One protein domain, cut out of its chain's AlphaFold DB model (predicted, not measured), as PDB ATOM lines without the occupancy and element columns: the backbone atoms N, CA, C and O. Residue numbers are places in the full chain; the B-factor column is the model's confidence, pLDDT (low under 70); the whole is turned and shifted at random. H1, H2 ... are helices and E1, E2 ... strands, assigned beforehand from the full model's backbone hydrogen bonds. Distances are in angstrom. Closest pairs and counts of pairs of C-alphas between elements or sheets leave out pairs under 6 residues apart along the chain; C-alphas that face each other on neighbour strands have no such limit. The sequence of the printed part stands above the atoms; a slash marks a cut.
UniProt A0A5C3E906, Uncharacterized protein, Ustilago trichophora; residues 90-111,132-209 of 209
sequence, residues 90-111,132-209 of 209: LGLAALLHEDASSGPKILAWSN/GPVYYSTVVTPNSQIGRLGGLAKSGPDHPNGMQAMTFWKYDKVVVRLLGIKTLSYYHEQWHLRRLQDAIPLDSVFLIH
ATOM      1  N   LEU A  90     108.377 119.266  82.987       71.12
ATOM      2  CA  LEU A  90     109.792 118.930  82.832       71.12
ATOM      3  C   LEU A  90     110.052 118.173  81.514       71.12
ATOM      4  O   LEU A  90     109.208 117.420  81.023       71.12
ATOM      5  N   GLY A  91     111.210 118.410  80.896       82.19
ATOM      6  CA  GLY A  91     111.678 117.610  79.759       82.19
ATOM      7  C   GLY A  91     111.990 116.167  80.174       82.19
ATOM      8  O   GLY A  91     112.164 115.891  81.361       82.19
ATOM      9  N   LEU A  92     112.111 115.250  79.205       83.81
ATOM     10  CA  LEU A  92     112.440 113.843  79.479       83.81
ATOM     11  C   LEU A  92     113.735 113.718  80.302       83.81
ATOM     12  O   LEU A  92     113.761 112.997  81.297       83.81
ATOM     13  N   ALA A  93     114.786 114.448  79.918       86.81
ATOM     14  CA  ALA A  93     116.058 114.450  80.632       86.81
ATOM     15  C   ALA A  93     115.910 114.937  82.081       86.81
ATOM     16  O   ALA A  93     116.420 114.304  83.001       86.81
ATOM     17  N   ALA A  94     115.139 116.000  82.314       87.19
ATOM     18  CA  ALA A  94     114.878 116.493  83.663       87.19
ATOM     19  C   ALA A  94     114.106 115.467  84.516       87.19
ATOM     20  O   ALA A  94     114.498 115.223  85.655       87.19
ATOM     21  N   LEU A  95     113.093 114.791  83.959       87.81
ATOM     22  CA  LEU A  95     112.369 113.716  84.654       87.81
ATOM     23  C   LEU A  95     113.266 112.519  84.983       87.81
ATOM     24  O   LEU A  95     113.192 111.958  86.074       87.81
ATOM     25  N   LEU A  96     114.121 112.108  84.045       89.81
ATOM     26  CA  LEU A  96     115.068 111.016  84.264       89.81
ATOM     27  C   LEU A  96     116.121 111.383  85.316       89.81
ATOM     28  O   LEU A  96     116.518 110.533  86.113       89.81
ATOM     29  N   HIS A  97     116.558 112.641  85.340       89.12
ATOM     30  CA  HIS A  97     117.513 113.147  86.321       89.12
ATOM     31  C   HIS A  97     116.890 113.272  87.720       89.12
ATOM     32  O   HIS A  97     117.516 112.916  88.722       89.12
ATOM     33  N   GLU A  98     115.635 113.715  87.811       88.88
ATOM     34  CA  GLU A  98     114.862 113.716  89.056       88.88
ATOM     35  C   GLU A  98     114.661 112.286  89.579       88.88
ATOM     36  O   GLU A  98     114.970 111.997  90.741       88.88
ATOM     37  N   ASP A  99     114.261 111.348  88.710       89.00
ATOM     38  CA  ASP A  99     114.159 109.931  89.067       89.00
ATOM     39  C   ASP A  99     115.504 109.401  89.583       89.00
ATOM     40  O   ASP A  99     115.541 108.732  90.619       89.00
ATOM     41  N   ALA A 100     116.613 109.745  88.929       89.00
ATOM     42  CA  ALA A 100     117.962 109.375  89.348       89.00
ATOM     43  C   ALA A 100     118.374 109.958  90.712       89.00
ATOM     44  O   ALA A 100     119.173 109.351  91.424       89.00
ATOM     45  N   SER A 101     117.813 111.107  91.092       88.62
ATOM     46  CA  SER A 101     118.115 111.801  92.349       88.62
ATOM     47  C   SER A 101     117.396 111.177  93.555       88.62
ATOM     48  O   SER A 101     117.846 111.319  94.689       88.62
ATOM     49  N   SER A 102     116.311 110.433  93.320       85.62
ATOM     50  CA  SER A 102     115.459 109.836  94.366       85.62
ATOM     51  C   SER A 102     116.045 108.607  95.089       85.62
ATOM     52  O   SER A 102     115.378 108.019  95.942       85.62
ATOM     53  N   GLY A 103     117.278 108.186  94.787       80.19
ATOM     54  CA  GLY A 103     117.904 107.045  95.461       80.19
ATOM     55  C   GLY A 103     119.221 106.574  94.836       80.19
ATOM     56  O   GLY A 103     119.751 107.216  93.930       80.19
ATOM     57  N   PRO A 104     119.781 105.447  95.315       82.06
ATOM     58  CA  PRO A 104     120.983 104.866  94.735       82.06
ATOM     59  C   PRO A 104     120.649 104.202  93.394       82.06
ATOM     60  O   PRO A 104     120.192 103.061  93.349       82.06
ATOM     61  N   LYS A 105     120.849 104.934  92.297       85.25
ATOM     62  CA  LYS A 105     120.557 104.483  90.924       85.25
ATOM     63  C   LYS A 105     121.746 104.624  89.979       85.25
ATOM     64  O   LYS A 105     121.611 104.323  88.796       85.25
ATOM     65  N   ILE A 106     122.888 105.101  90.478       85.94
ATOM     66  CA  ILE A 106     123.992 105.566  89.642       85.94
ATOM     67  C   ILE A 106     125.108 104.538  89.527       85.94
ATOM     68  O   ILE A 106     125.596 104.018  90.531       85.94
ATOM     69  N   LEU A 107     125.568 104.336  88.298       81.94
ATOM     70  CA  LEU A 107     126.831 103.701  87.952       81.94
ATOM     71  C   LEU A 107     127.783 104.783  87.443       81.94
ATOM     72  O   LEU A 107     127.557 105.369  86.389       81.94
ATOM     73  N   ALA A 108     128.836 105.081  88.197       71.62
ATOM     74  CA  ALA A 108     129.867 106.018  87.758       71.62
ATOM     75  C   ALA A 108     130.912 105.275  86.909       71.62
ATOM     76  O   ALA A 108     131.398 104.221  87.324       71.62
ATOM     77  N   TRP A 109     131.263 105.815  85.735       69.31
ATOM     78  CA  TRP A 109     132.121 105.114  84.766       69.31
ATOM     79  C   TRP A 109     133.574 105.605  84.732       69.31
ATOM     80  O   TRP A 109     134.431 104.912  84.173       69.31
ATOM     81  N   SER A 110     133.882 106.745  85.363       56.59
ATOM     82  CA  SER A 110     135.235 107.313  85.376       56.59
ATOM     83  C   SER A 110     136.163 106.681  86.422       56.59
ATOM     84  O   SER A 110     135.827 106.566  87.603       56.59
ATOM     85  N   ASN A 111     137.356 106.328  85.930       43.69
ATOM     86  CA  ASN A 111     138.499 105.677  86.575       43.69
ATOM     87  C   ASN A 111     138.970 106.392  87.853       43.69
ATOM     88  O   ASN A 111     139.204 107.591  87.789       43.69
ATOM     89  N   GLY A 132     137.179 118.184  84.763       81.88
ATOM     90  CA  GLY A 132     136.822 117.666  83.438       81.88
ATOM     91  C   GLY A 132     135.415 117.060  83.404       81.88
ATOM     92  O   GLY A 132     134.720 117.104  84.421       81.88
ATOM     93  N   PRO A 133     134.983 116.502  82.261       88.25
ATOM     94  CA  PRO A 133     133.668 115.889  82.151       88.25
ATOM     95  C   PRO A 133     133.556 114.652  83.050       88.25
ATOM     96  O   PRO A 133     134.488 113.854  83.164       88.25
ATOM     97  N   VAL A 134     132.391 114.474  83.670       89.38
ATOM     98  CA  VAL A 134     132.037 113.271  84.431       89.38
ATOM     99  C   VAL A 134     130.972 112.506  83.669       89.38
ATOM    100  O   VAL A 134     129.880 113.022  83.429       89.38
ATOM    101  N   TYR A 135     131.286 111.256  83.338       89.50
ATOM    102  CA  TYR A 135     130.358 110.333  82.696       89.50
ATOM    103  C   TYR A 135     129.782 109.351  83.713       89.50
ATOM    104  O   TYR A 135     130.509 108.697  84.472       89.50
ATOM    105  N   TYR A 136     128.461 109.220  83.712       90.62
ATOM    106  CA  TYR A 136     127.748 108.318  84.608       90.62
ATOM    107  C   TYR A 136     126.508 107.744  83.932       90.62
ATOM    108  O   TYR A 136     126.017 108.267  82.935       90.62
ATOM    109  N   SER A 137     125.993 106.653  84.488       90.81
ATOM    110  CA  SER A 137     124.709 106.091  84.097       90.81
ATOM    111  C   SER A 137     123.740 106.014  85.238       90.81
ATOM    112  O   SER A 137     124.136 105.807  86.380       90.81
ATOM    113  N   THR A 138     122.460 106.103  84.904       91.81
ATOM    114  CA  THR A 138     121.381 105.814  85.843       91.81
ATOM    115  C   THR A 138     120.637 104.571  85.377       91.81
ATOM    116  O   THR A 138     120.554 104.291  84.177       91.81
ATOM    117  N   VAL A 139     120.106 103.816  86.335       90.38
ATOM    118  CA  VAL A 139     119.243 102.667  86.075       90.38
ATOM    119  C   VAL A 139     117.791 103.046  86.344       90.38
ATOM    120  O   VAL A 139     117.410 103.374  87.469       90.38
ATOM    121  N   VAL A 140     116.968 102.946  85.305       89.81
ATOM    122  CA  VAL A 140     115.519 103.115  85.354       89.81
ATOM    123  C   VAL A 140     114.868 101.741  85.430       89.81
ATOM    124  O   VAL A 140     115.042 100.899  84.550       89.81
ATOM    125  N   THR A 141     114.097 101.515  86.488       88.38
ATOM    126  CA  THR A 141     113.400 100.244  86.725       88.38
ATOM    127  C   THR A 141     111.962 100.308  86.205       88.38
ATOM    128  O   THR A 141     111.379 101.392  86.170       88.38
ATOM    129  N   PRO A 142     111.315  99.172  85.895       87.12
ATOM    130  CA  PRO A 142     109.920  99.171  85.439       87.12
ATOM    131  C   PRO A 142     108.926  99.613  86.531       87.12
ATOM    132  O   PRO A 142     107.750  99.860  86.267       87.12
ATOM    133  N   ASN A 143     109.392  99.729  87.779       86.38
ATOM    134  CA  ASN A 143     108.599 100.188  88.915       86.38
ATOM    135  C   ASN A 143     108.680 101.704  89.144       86.38
ATOM    136  O   ASN A 143     107.875 102.222  89.920       86.38
ATOM    137  N   SER A 144     109.593 102.428  88.489       86.44
ATOM    138  CA  SER A 144     109.603 103.891  88.575       86.44
ATOM    139  C   SER A 144     108.488 104.503  87.726       86.44
ATOM    140  O   SER A 144     107.944 103.863  86.822       86.44
ATOM    141  N   GLN A 145     108.111 105.748  88.029       84.00
ATOM    142  CA  GLN A 145     107.144 106.490  87.216       84.00
ATOM    143  C   GLN A 145     107.617 106.570  85.766       84.00
ATOM    144  O   GLN A 145     106.877 106.196  84.859       84.00
ATOM    145  N   ILE A 146     108.873 106.966  85.564       84.62
ATOM    146  CA  ILE A 146     109.448 107.108  84.229       84.62
ATOM    147  C   ILE A 146     109.625 105.759  83.518       84.62
ATOM    148  O   ILE A 146     109.414 105.678  82.313       84.62
ATOM    149  N   GLY A 147     109.895 104.673  84.248       85.81
ATOM    150  CA  GLY A 147     109.933 103.330  83.675       85.81
ATOM    151  C   GLY A 147     108.573 102.863  83.158       85.81
ATOM    152  O   GLY A 147     108.490 102.306  82.065       85.81
ATOM    153  N   ARG A 148     107.489 103.156  83.889       85.75
ATOM    154  CA  ARG A 148     106.119 102.887  83.417       85.75
ATOM    155  C   ARG A 148     105.768 103.717  82.185       85.75
ATOM    156  O   ARG A 148     105.239 103.159  81.228       85.75
ATOM    157  N   LEU A 149     106.096 105.012  82.189       80.88
ATOM    158  CA  LEU A 149     105.897 105.898  81.032       80.88
ATOM    159  C   LEU A 149     106.673 105.399  79.802       80.88
ATOM    160  O   LEU A 149     106.139 105.322  78.695       80.88
ATOM    161  N   GLY A 150     107.909 104.955  80.019       79.19
ATOM    162  CA  GLY A 150     108.762 104.341  79.008       79.19
ATOM    163  C   GLY A 150     108.288 102.973  78.507       79.19
ATOM    164  O   GLY A 150     108.838 102.457  77.539       79.19
ATOM    165  N   GLY A 151     107.263 102.373  79.124       81.69
ATOM    166  CA  GLY A 151     106.775 101.040  78.769       81.69
ATOM    167  C   GLY A 151     107.730  99.912  79.141       81.69
ATOM    168  O   GLY A 151     107.708  98.865  78.495       81.69
ATOM    169  N   LEU A 152     108.572 100.110  80.156       84.62
ATOM    170  CA  LEU A 152     109.435  99.052  80.661       84.62
ATOM    171  C   LEU A 152     108.579  97.928  81.247       84.62
ATOM    172  O   LEU A 152     107.815  98.127  82.194       84.62
ATOM    173  N   ALA A 153     108.712  96.734  80.673       83.31
ATOM    174  CA  ALA A 153     107.981  95.567  81.129       83.31
ATOM    175  C   ALA A 153     108.470  95.123  82.514       83.31
ATOM    176  O   ALA A 153     109.669  95.017  82.770       83.31
ATOM    177  N   LYS A 154     107.529  94.819  83.409       86.75
ATOM    178  CA  LYS A 154     107.835  94.082  84.642       86.75
ATOM    179  C   LYS A 154     108.150  92.623  84.309       86.75
ATOM    180  O   LYS A 154     107.867  92.159  83.206       86.75
ATOM    181  N   SER A 155     108.702  91.905  85.281       83.06
ATOM    182  CA  SER A 155     108.879  90.457  85.196       83.06
ATOM    183  C   SER A 155     107.551  89.767  84.855       83.06
ATOM    184  O   SER A 155     106.527  90.050  85.478       83.06
ATOM    185  N   GLY A 156     107.565  88.887  83.856       81.44
ATOM    186  CA  GLY A 156     106.381  88.211  83.326       81.44
ATOM    187  C   GLY A 156     106.731  87.135  82.290       81.44
ATOM    188  O   GLY A 156     107.911  86.890  82.055       81.44
ATOM    189  N   PRO A 157     105.735  86.490  81.654       76.31
ATOM    190  CA  PRO A 157     105.966  85.370  80.732       76.31
ATOM    191  C   PRO A 157     106.877  85.718  79.545       76.31
ATOM    192  O   PRO A 157     107.777  84.949  79.222       76.31
ATOM    193  N   ASP A 158     106.682  86.899  78.953       72.56
ATOM    194  CA  ASP A 158     107.461  87.369  77.797       72.56
ATOM    195  C   ASP A 158     108.798  88.013  78.195       72.56
ATOM    196  O   ASP A 158     109.707  88.156  77.379       72.56
ATOM    197  N   HIS A 159     108.923  88.407  79.465       74.31
ATOM    198  CA  HIS A 159     110.099  89.060  80.030       74.31
ATOM    199  C   HIS A 159     110.359  88.491  81.426       74.31
ATOM    200  O   HIS A 159     110.021  89.152  82.411       74.31
ATOM    201  N   PRO A 160     110.942  87.288  81.560       73.38
ATOM    202  CA  PRO A 160     111.062  86.600  82.851       73.38
ATOM    203  C   PRO A 160     111.754  87.451  83.911       73.38
ATOM    204  O   PRO A 160     111.339  87.490  85.068       73.38
ATOM    205  N   ASN A 161     112.754  88.217  83.485       75.06
ATOM    206  CA  ASN A 161     113.480  89.115  84.364       75.06
ATOM    207  C   ASN A 161     112.921  90.548  84.358       75.06
ATOM    208  O   ASN A 161     113.266  91.332  85.228       75.06
ATOM    209  N   GLY A 162     112.010  90.896  83.449       82.25
ATOM    210  CA  GLY A 162     111.571  92.271  83.205       82.25
ATOM    211  C   GLY A 162     112.592  93.073  82.390       82.25
ATOM    212  O   GLY A 162     113.620  92.551  81.960       82.25
ATOM    213  N   MET A 163     112.309  94.355  82.175       84.44
ATOM    214  CA  MET A 163     113.129  95.282  81.393       84.44
ATOM    215  C   MET A 163     113.507  96.499  82.237       84.44
ATOM    216  O   MET A 163     112.686  97.031  82.977       84.44
ATOM    217  N   GLN A 164     114.741  96.970  82.089       86.69
ATOM    218  CA  GLN A 164     115.253  98.213  82.659       86.69
ATOM    219  C   GLN A 164     115.817  99.105  81.553       86.69
ATOM    220  O   GLN A 164     116.194  98.602  80.495       86.69
ATOM    221  N   ALA A 165     115.938 100.405  81.805       87.69
ATOM    222  CA  ALA A 165     116.704 101.293  80.938       87.69
ATOM    223  C   ALA A 165     117.965 101.791  81.648       87.69
ATOM    224  O   ALA A 165     117.933 102.174  82.814       87.69
ATOM    225  N   MET A 166     119.083 101.774  80.936       88.31
ATOM    226  CA  MET A 166     120.306 102.477  81.287       88.31
ATOM    227  C   MET A 166     120.271 103.816  80.564       88.31
ATOM    228  O   MET A 166     120.163 103.852  79.343       88.31
ATOM    229  N   THR A 167     120.387 104.908  81.300       90.12
ATOM    230  CA  THR A 167     120.603 106.230  80.705       90.12
ATOM    231  C   THR A 167     122.064 106.616  80.888       90.12
ATOM    232  O   THR A 167     122.681 106.220  81.878       90.12
ATOM    233  N   PHE A 168     122.653 107.317  79.929       90.06
ATOM    234  CA  PHE A 168     124.053 107.726  79.951       90.06
ATOM    235  C   PHE A 168     124.148 109.241  79.901       90.06
ATOM    236  O   PHE A 168     123.495 109.879  79.078       90.06
ATOM    237  N   TRP A 169     124.950 109.799  80.795       91.75
ATOM    238  CA  TRP A 169     124.995 111.224  81.067       91.75
ATOM    239  C   TRP A 169     126.414 111.743  81.008       91.75
ATOM    240  O   TRP A 169     127.364 111.041  81.367       91.75
ATOM    241  N   LYS A 170     126.518 113.021  80.662       90.56
ATOM    242  CA  LYS A 170     127.722 113.823  80.810       90.56
ATOM    243  C   LYS A 170     127.414 115.037  81.660       90.56
ATOM    244  O   LYS A 170     126.539 115.826  81.320       90.56
ATOM    245  N   TYR A 171     128.167 115.200  82.735       90.19
ATOM    246  CA  TYR A 171     128.257 116.454  83.463       90.19
ATOM    247  C   TYR A 171     129.539 117.170  83.050       90.19
ATOM    248  O   TYR A 171     130.632 116.659  83.280       90.19
ATOM    249  N   ASP A 172     129.415 118.340  82.435       88.31
ATOM    250  CA  ASP A 172     130.550 119.172  82.038       88.31
ATOM    251  C   ASP A 172     130.193 120.647  82.205       88.31
ATOM    252  O   ASP A 172     129.113 121.074  81.794       88.31
ATOM    253  N   LYS A 173     131.102 121.425  82.808       86.38
ATOM    254  CA  LYS A 173     130.933 122.870  83.052       86.38
ATOM    255  C   LYS A 173     129.524 123.218  83.552       86.38
ATOM    256  O   LYS A 173     128.831 123.995  82.907       86.38
ATOM    257  N   VAL A 174     129.101 122.619  84.669       85.19
ATOM    258  CA  VAL A 174     127.787 122.829  85.318       85.19
ATOM    259  C   VAL A 174     126.542 122.428  84.508       85.19
ATOM    260  O   VAL A 174     125.417 122.639  84.963       85.19
ATOM    261  N   VAL A 175     126.716 121.805  83.341       86.12
ATOM    262  CA  VAL A 175     125.626 121.311  82.492       86.12
ATOM    263  C   VAL A 175     125.586 119.791  82.548       86.12
ATOM    264  O   VAL A 175     126.608 119.133  82.357       86.12
ATOM    265  N   VAL A 176     124.398 119.236  82.763       88.69
ATOM    266  CA  VAL A 176     124.120 117.807  82.618       88.69
ATOM    267  C   VAL A 176     123.456 117.573  81.267       88.69
ATOM    268  O   VAL A 176     122.492 118.253  80.929       88.69
ATOM    269  N   ARG A 177     123.965 116.612  80.496       88.69
ATOM    270  CA  ARG A 177     123.388 116.206  79.211       88.69
ATOM    271  C   ARG A 177     123.112 114.717  79.203       88.69
ATOM    272  O   ARG A 177     124.005 113.929  79.525       88.69
ATOM    273  N   LEU A 178     121.904 114.341  78.815       88.31
ATOM    274  CA  LEU A 178     121.541 112.984  78.459       88.31
ATOM    275  C   LEU A 178     122.133 112.668  77.087       88.31
ATOM    276  O   LEU A 178     121.735 113.233  76.077       88.31
ATOM    277  N   LEU A 179     123.096 111.757  77.057       85.44
ATOM    278  CA  LEU A 179     123.768 111.345  75.827       85.44
ATOM    279  C   LEU A 179     123.124 110.107  75.197       85.44
ATOM    280  O   LEU A 179     123.317 109.841  74.019       85.44
ATOM    281  N   GLY A 180     122.378 109.311  75.967       83.94
ATOM    282  CA  GLY A 180     121.713 108.140  75.411       83.94
ATOM    283  C   GLY A 180     120.887 107.349  76.411       83.94
ATOM    284  O   GLY A 180     121.064 107.449  77.626       83.94
ATOM    285  N   ILE A 181     119.990 106.521  75.879       85.88
ATOM    286  CA  ILE A 181     119.182 105.558  76.632       85.88
ATOM    287  C   ILE A 181     119.308 104.190  75.958       85.88
ATOM    288  O   ILE A 181     119.322 104.103  74.729       85.88
ATOM    289  N   LYS A 182     119.430 103.126  76.759       84.38
ATOM    290  CA  LYS A 182     119.426 101.730  76.306       84.38
ATOM    291  C   LYS A 182     118.536 100.867  77.172       84.38
ATOM    292  O   LYS A 182     118.723 100.790  78.383       84.38
ATOM    293  N   THR A 183     117.634 100.146  76.535       83.62
ATOM    294  CA  THR A 183     116.657  99.279  77.171       83.62
ATOM    295  C   THR A 183     117.149  97.850  77.110       83.62
ATOM    296  O   THR A 183     117.604  97.348  76.086       83.62
ATOM    297  N   LEU A 184     117.117  97.184  78.249       78.94
ATOM    298  CA  LEU A 184     117.830  95.944  78.463       78.94
ATOM    299  C   LEU A 184     117.018  95.051  79.395       78.94
ATOM    300  O   LEU A 184     116.332  95.563  80.277       78.94
ATOM    301  N   SER A 185     117.143  93.729  79.273       76.56
ATOM    302  CA  SER A 185     116.592  92.830  80.289       76.56
ATOM    303  C   SER A 185     117.170  93.197  81.659       76.56
ATOM    304  O   SER A 185     118.370  93.490  81.793       76.56
ATOM    305  N   TYR A 186     116.295  93.262  82.657       70.56
ATOM    306  CA  TYR A 186     116.674  93.502  84.041       70.56
ATOM    307  C   TYR A 186     117.441  92.280  84.552       70.56
ATOM    308  O   TYR A 186     117.123  91.148  84.207       70.56
ATOM    309  N   TYR A 187     118.504  92.503  85.317       65.69
ATOM    310  CA  TYR A 187     119.294  91.421  85.897       65.69
ATOM    311  C   TYR A 187     119.620  91.790  87.337       65.69
ATOM    312  O   TYR A 187     120.122  92.885  87.594       65.69
ATOM    313  N   HIS A 188     119.318  90.878  88.261       55.75
ATOM    314  CA  HIS A 188     119.435  91.041  89.715       55.75
ATOM    315  C   HIS A 188     120.885  91.046  90.228       55.75
ATOM    316  O   HIS A 188     121.152  90.638  91.359       55.75
ATOM    317  N   GLU A 189     121.845  91.492  89.423       58.62
ATOM    318  CA  GLU A 189     123.189  91.678  89.942       58.62
ATOM    319  C   GLU A 189     123.208  92.769  91.005       58.62
ATOM    320  O   GLU A 189     122.525  93.793  90.901       58.62
ATOM    321  N   GLN A 190     124.001  92.529  92.048       60.09
ATOM    322  CA  GLN A 190     124.250  93.487  93.114       60.09
ATOM    323  C   GLN A 190     125.177  94.584  92.587       60.09
ATOM    324  O   GLN A 190     126.348  94.672  92.943       60.09
ATOM    325  N   TRP A 191     124.652  95.424  91.699       69.19
ATOM    326  CA  TRP A 191     125.318  96.657  91.326       69.19
ATOM    327  C   TRP A 191     125.481  97.506  92.586       69.19
ATOM    328  O   TRP A 191     124.508  97.790  93.291       69.19
ATOM    329  N   HIS A 192     126.706  97.939  92.870       74.06
ATOM    330  CA  HIS A 192     126.963  98.928  93.913       74.06
ATOM    331  C   HIS A 192     126.536 100.312  93.414       74.06
ATOM    332  O   HIS A 192     127.363 101.134  93.015       74.06
ATOM    333  N   LEU A 193     125.221 100.535  93.389       84.00
ATOM    334  CA  LEU A 193     124.621 101.785  92.945       84.00
ATOM    335  C   LEU A 193     124.919 102.899  93.950       84.00
ATOM    336  O   LEU A 193     124.791 102.724  95.163       84.00
ATOM    337  N   ARG A 194     125.299 104.062  93.428       85.81
ATOM    338  CA  ARG A 194     125.598 105.271  94.207       85.81
ATOM    339  C   ARG A 194     124.452 106.268  94.117       85.81
ATOM    340  O   ARG A 194     123.593 106.147  93.236       85.81
ATOM    341  N   ARG A 195     124.434 107.260  95.012       87.44
ATOM    342  CA  ARG A 195     123.533 108.411  94.878       87.44
ATOM    343  C   ARG A 195     124.107 109.382  93.849       87.44
ATOM    344  O   ARG A 195     125.316 109.445  93.650       87.44
ATOM    345  N   LEU A 196     123.245 110.169  93.215       88.25
ATOM    346  CA  LEU A 196     123.659 111.128  92.187       88.25
ATOM    347  C   LEU A 196     124.592 112.226  92.705       88.25
ATOM    348  O   LEU A 196     125.578 112.545  92.046       88.25
ATOM    349  N   GLN A 197     124.353 112.700  93.926       88.31
ATOM    350  CA  GLN A 197     125.241 113.629  94.634       88.31
ATOM    351  C   GLN A 197     126.671 113.095  94.842       88.31
ATOM    352  O   GLN A 197     127.591 113.882  95.035       88.31
ATOM    353  N   ASP A 198     126.864 111.770  94.812       85.25
ATOM    354  CA  ASP A 198     128.188 111.154  94.956       85.25
ATOM    355  C   ASP A 198     128.942 111.113  93.614       85.25
ATOM    356  O   ASP A 198     130.141 110.839  93.584       85.25
ATOM    357  N   ALA A 199     128.238 111.328  92.495       84.19
ATOM    358  CA  ALA A 199     128.807 111.350  91.151       84.19
ATOM    359  C   ALA A 199     129.073 112.778  90.657       84.19
ATOM    360  O   ALA A 199     130.101 113.014  90.027       84.19
ATOM    361  N   ILE A 200     128.168 113.722  90.938       86.38
ATOM    362  CA  ILE A 200     128.265 115.117  90.485       86.38
ATOM    363  C   ILE A 200     127.832 116.092  91.596       86.38
ATOM    364  O   ILE A 200     126.974 115.749  92.412       86.38
ATOM    365  N   PRO A 201     128.375 117.322  91.631       85.94
ATOM    366  CA  PRO A 201     127.947 118.343  92.585       85.94
ATOM    367  C   PRO A 201     126.573 118.909  92.189       85.94
ATOM    368  O   PRO A 201     126.484 119.854  91.408       85.94
ATOM    369  N   LEU A 202     125.496 118.330  92.731       84.06
ATOM    370  CA  LEU A 202     124.111 118.697  92.391       84.06
ATOM    371  C   LEU A 202     123.798 120.184  92.597       84.06
ATOM    372  O   LEU A 202     123.152 120.784  91.745       84.06
ATOM    373  N   ASP A 203     124.324 120.791  93.663       84.94
ATOM    374  CA  ASP A 203     124.133 122.219  93.967       84.94
ATOM    375  C   ASP A 203     124.735 123.147  92.898       84.94
ATOM    376  O   ASP A 203     124.454 124.341  92.866       84.94
ATOM    377  N   SER A 204     125.603 122.609  92.038       81.75
ATOM    378  CA  SER A 204     126.239 123.333  90.939       81.75
ATOM    379  C   SER A 204     125.603 123.040  89.583       81.75
ATOM    380  O   SER A 204     126.064 123.601  88.599       81.75
ATOM    381  N   VAL A 205     124.584 122.178  89.485       80.25
ATOM    382  CA  VAL A 205     123.918 121.894  88.206       80.25
ATOM    383  C   VAL A 205     123.031 123.076  87.833       80.25
ATOM    384  O   VAL A 205     122.054 123.378  88.513       80.25
ATOM    385  N   PHE A 206     123.368 123.742  86.731       77.88
ATOM    386  CA  PHE A 206     122.618 124.895  86.236       77.88
ATOM    387  C   PHE A 206     121.565 124.501  85.195       77.88
ATOM    388  O   PHE A 206     120.534 125.156  85.072       77.88
ATOM    389  N   LEU A 207     121.834 123.444  84.424       80.06
ATOM    390  CA  LEU A 207     121.046 123.100  83.246       80.06
ATOM    391  C   LEU A 207     121.079 121.597  82.971       80.06
ATOM    392  O   LEU A 207     122.134 120.970  83.086       80.06
ATOM    393  N   ILE A 208     119.922 121.044  82.602       81.19
ATOM    394  CA  ILE A 208     119.736 119.635  82.247       81.19
ATOM    395  C   ILE A 208     119.147 119.582  80.837       81.19
ATOM    396  O   ILE A 208     118.060 120.118  80.612       81.19
ATOM    397  N   HIS A 209     119.870 118.942  79.919       76.38
ATOM    398  CA  HIS A 209     119.465 118.687  78.535       76.38
ATOM    399  C   HIS A 209     119.298 117.200  78.272       76.38
ATOM    400  O   HIS A 209     120.106 116.415  78.819       76.38
TER     401      HIS A 209
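Overview. This is residues 90 to 111 and 132 to 209 of the 209 residues of an uncharacterized protein of Ustilago trichophora (UniProt A0A5C3E906). Look first for a strongly twisted sheet of four antiparallel strands, with the helix H1 laid across one face of it and the long hairpin of E3 and E4 running along the longest axis. The short helix H2 only grazes the sheet, and the long unnamed stretch of residues 186 to 209 folds back from the end of E4, so that residues 207 to 208 pair with residues 175 to 176 of E4. The printed part has 100 residues, with two named helices and four named strands in the order H1 E1 E2 H2 E3 E4; the sheet's order is E1 E2 E3 E4. The class is mixed, helices and strands, with under half of the residues in named elements. The whole is compact, with a radius of gyration of the C-alphas of 13.6 A, and spans 45 by 30 by 20 A.

Arrangement. Begin at the inner strands E2, residues 134 to 140, and E3, residues 163 to 172, which are antiparallel at 157 degrees; N 138 and O 167 are 3.0 A apart, within hydrogen-bond range. E3 forms a hairpin with the edge strand E4, residues 175 to 185, at 161 degrees, with N 166 and O 182 2.8 A apart. The other edge strand, E1, residues 106 to 108, is antiparallel to E2 at 151 degrees, with N 107 and O 137 2.8 A apart. E1 and E4 are apart. H1, residues 92 to 101, is on the sheet at a height over the sheet of 8.4 A; H1 and the sheet E1 E2 E3 E4 form two layers, a helix on one face of a sheet. It lies over E2, only just over E2 alone, since 2 of its C-alphas fall on E1 and 2 on E4; on the local plane it runs across the strands, at 80 degrees to E2. Its closest C-alphas to E2 are those of Ala 100 and Thr 138, 6.1 A apart. H2, residues 145 to 149, only grazes the sheet with residues 146 to 148. H1 and H2 only just touch, with 3 pairs of C-alphas within 8 A, the closest Leu 96 and Ile 146 at 6.8 A. In H1 and H2 every O i to N i+4 pair is within hydrogen-bond range.

Along the chain. Find C-alpha 92 at (112.440, 113.843, 79.479); from there H1 runs 14.2 A to C-alpha 101. E1 measures 6.2 A, E2 19.4 A and H2 6.3 A. E3 covers 29.6 A, and E4 covers 30.0 A from C-alpha 175 at (125.626, 121.311, 82.492) to C-alpha 185 at (116.592, 92.830, 80.289).

Size, cuts and confidence. The two C-alphas farthest apart, those of Pro 157 and Lys 173, are 45.1 A apart. Residues 112 to 131 are not printed, and C-alphas 111 and 132 are 12.5 A apart across this cut, which lies in the link E1 to E2. H2 to E3 is a long link of 13 residues. Mean pLDDT of the printed part is 82.5; residues 109 to 111 and 187 to 191 of the model are under 70.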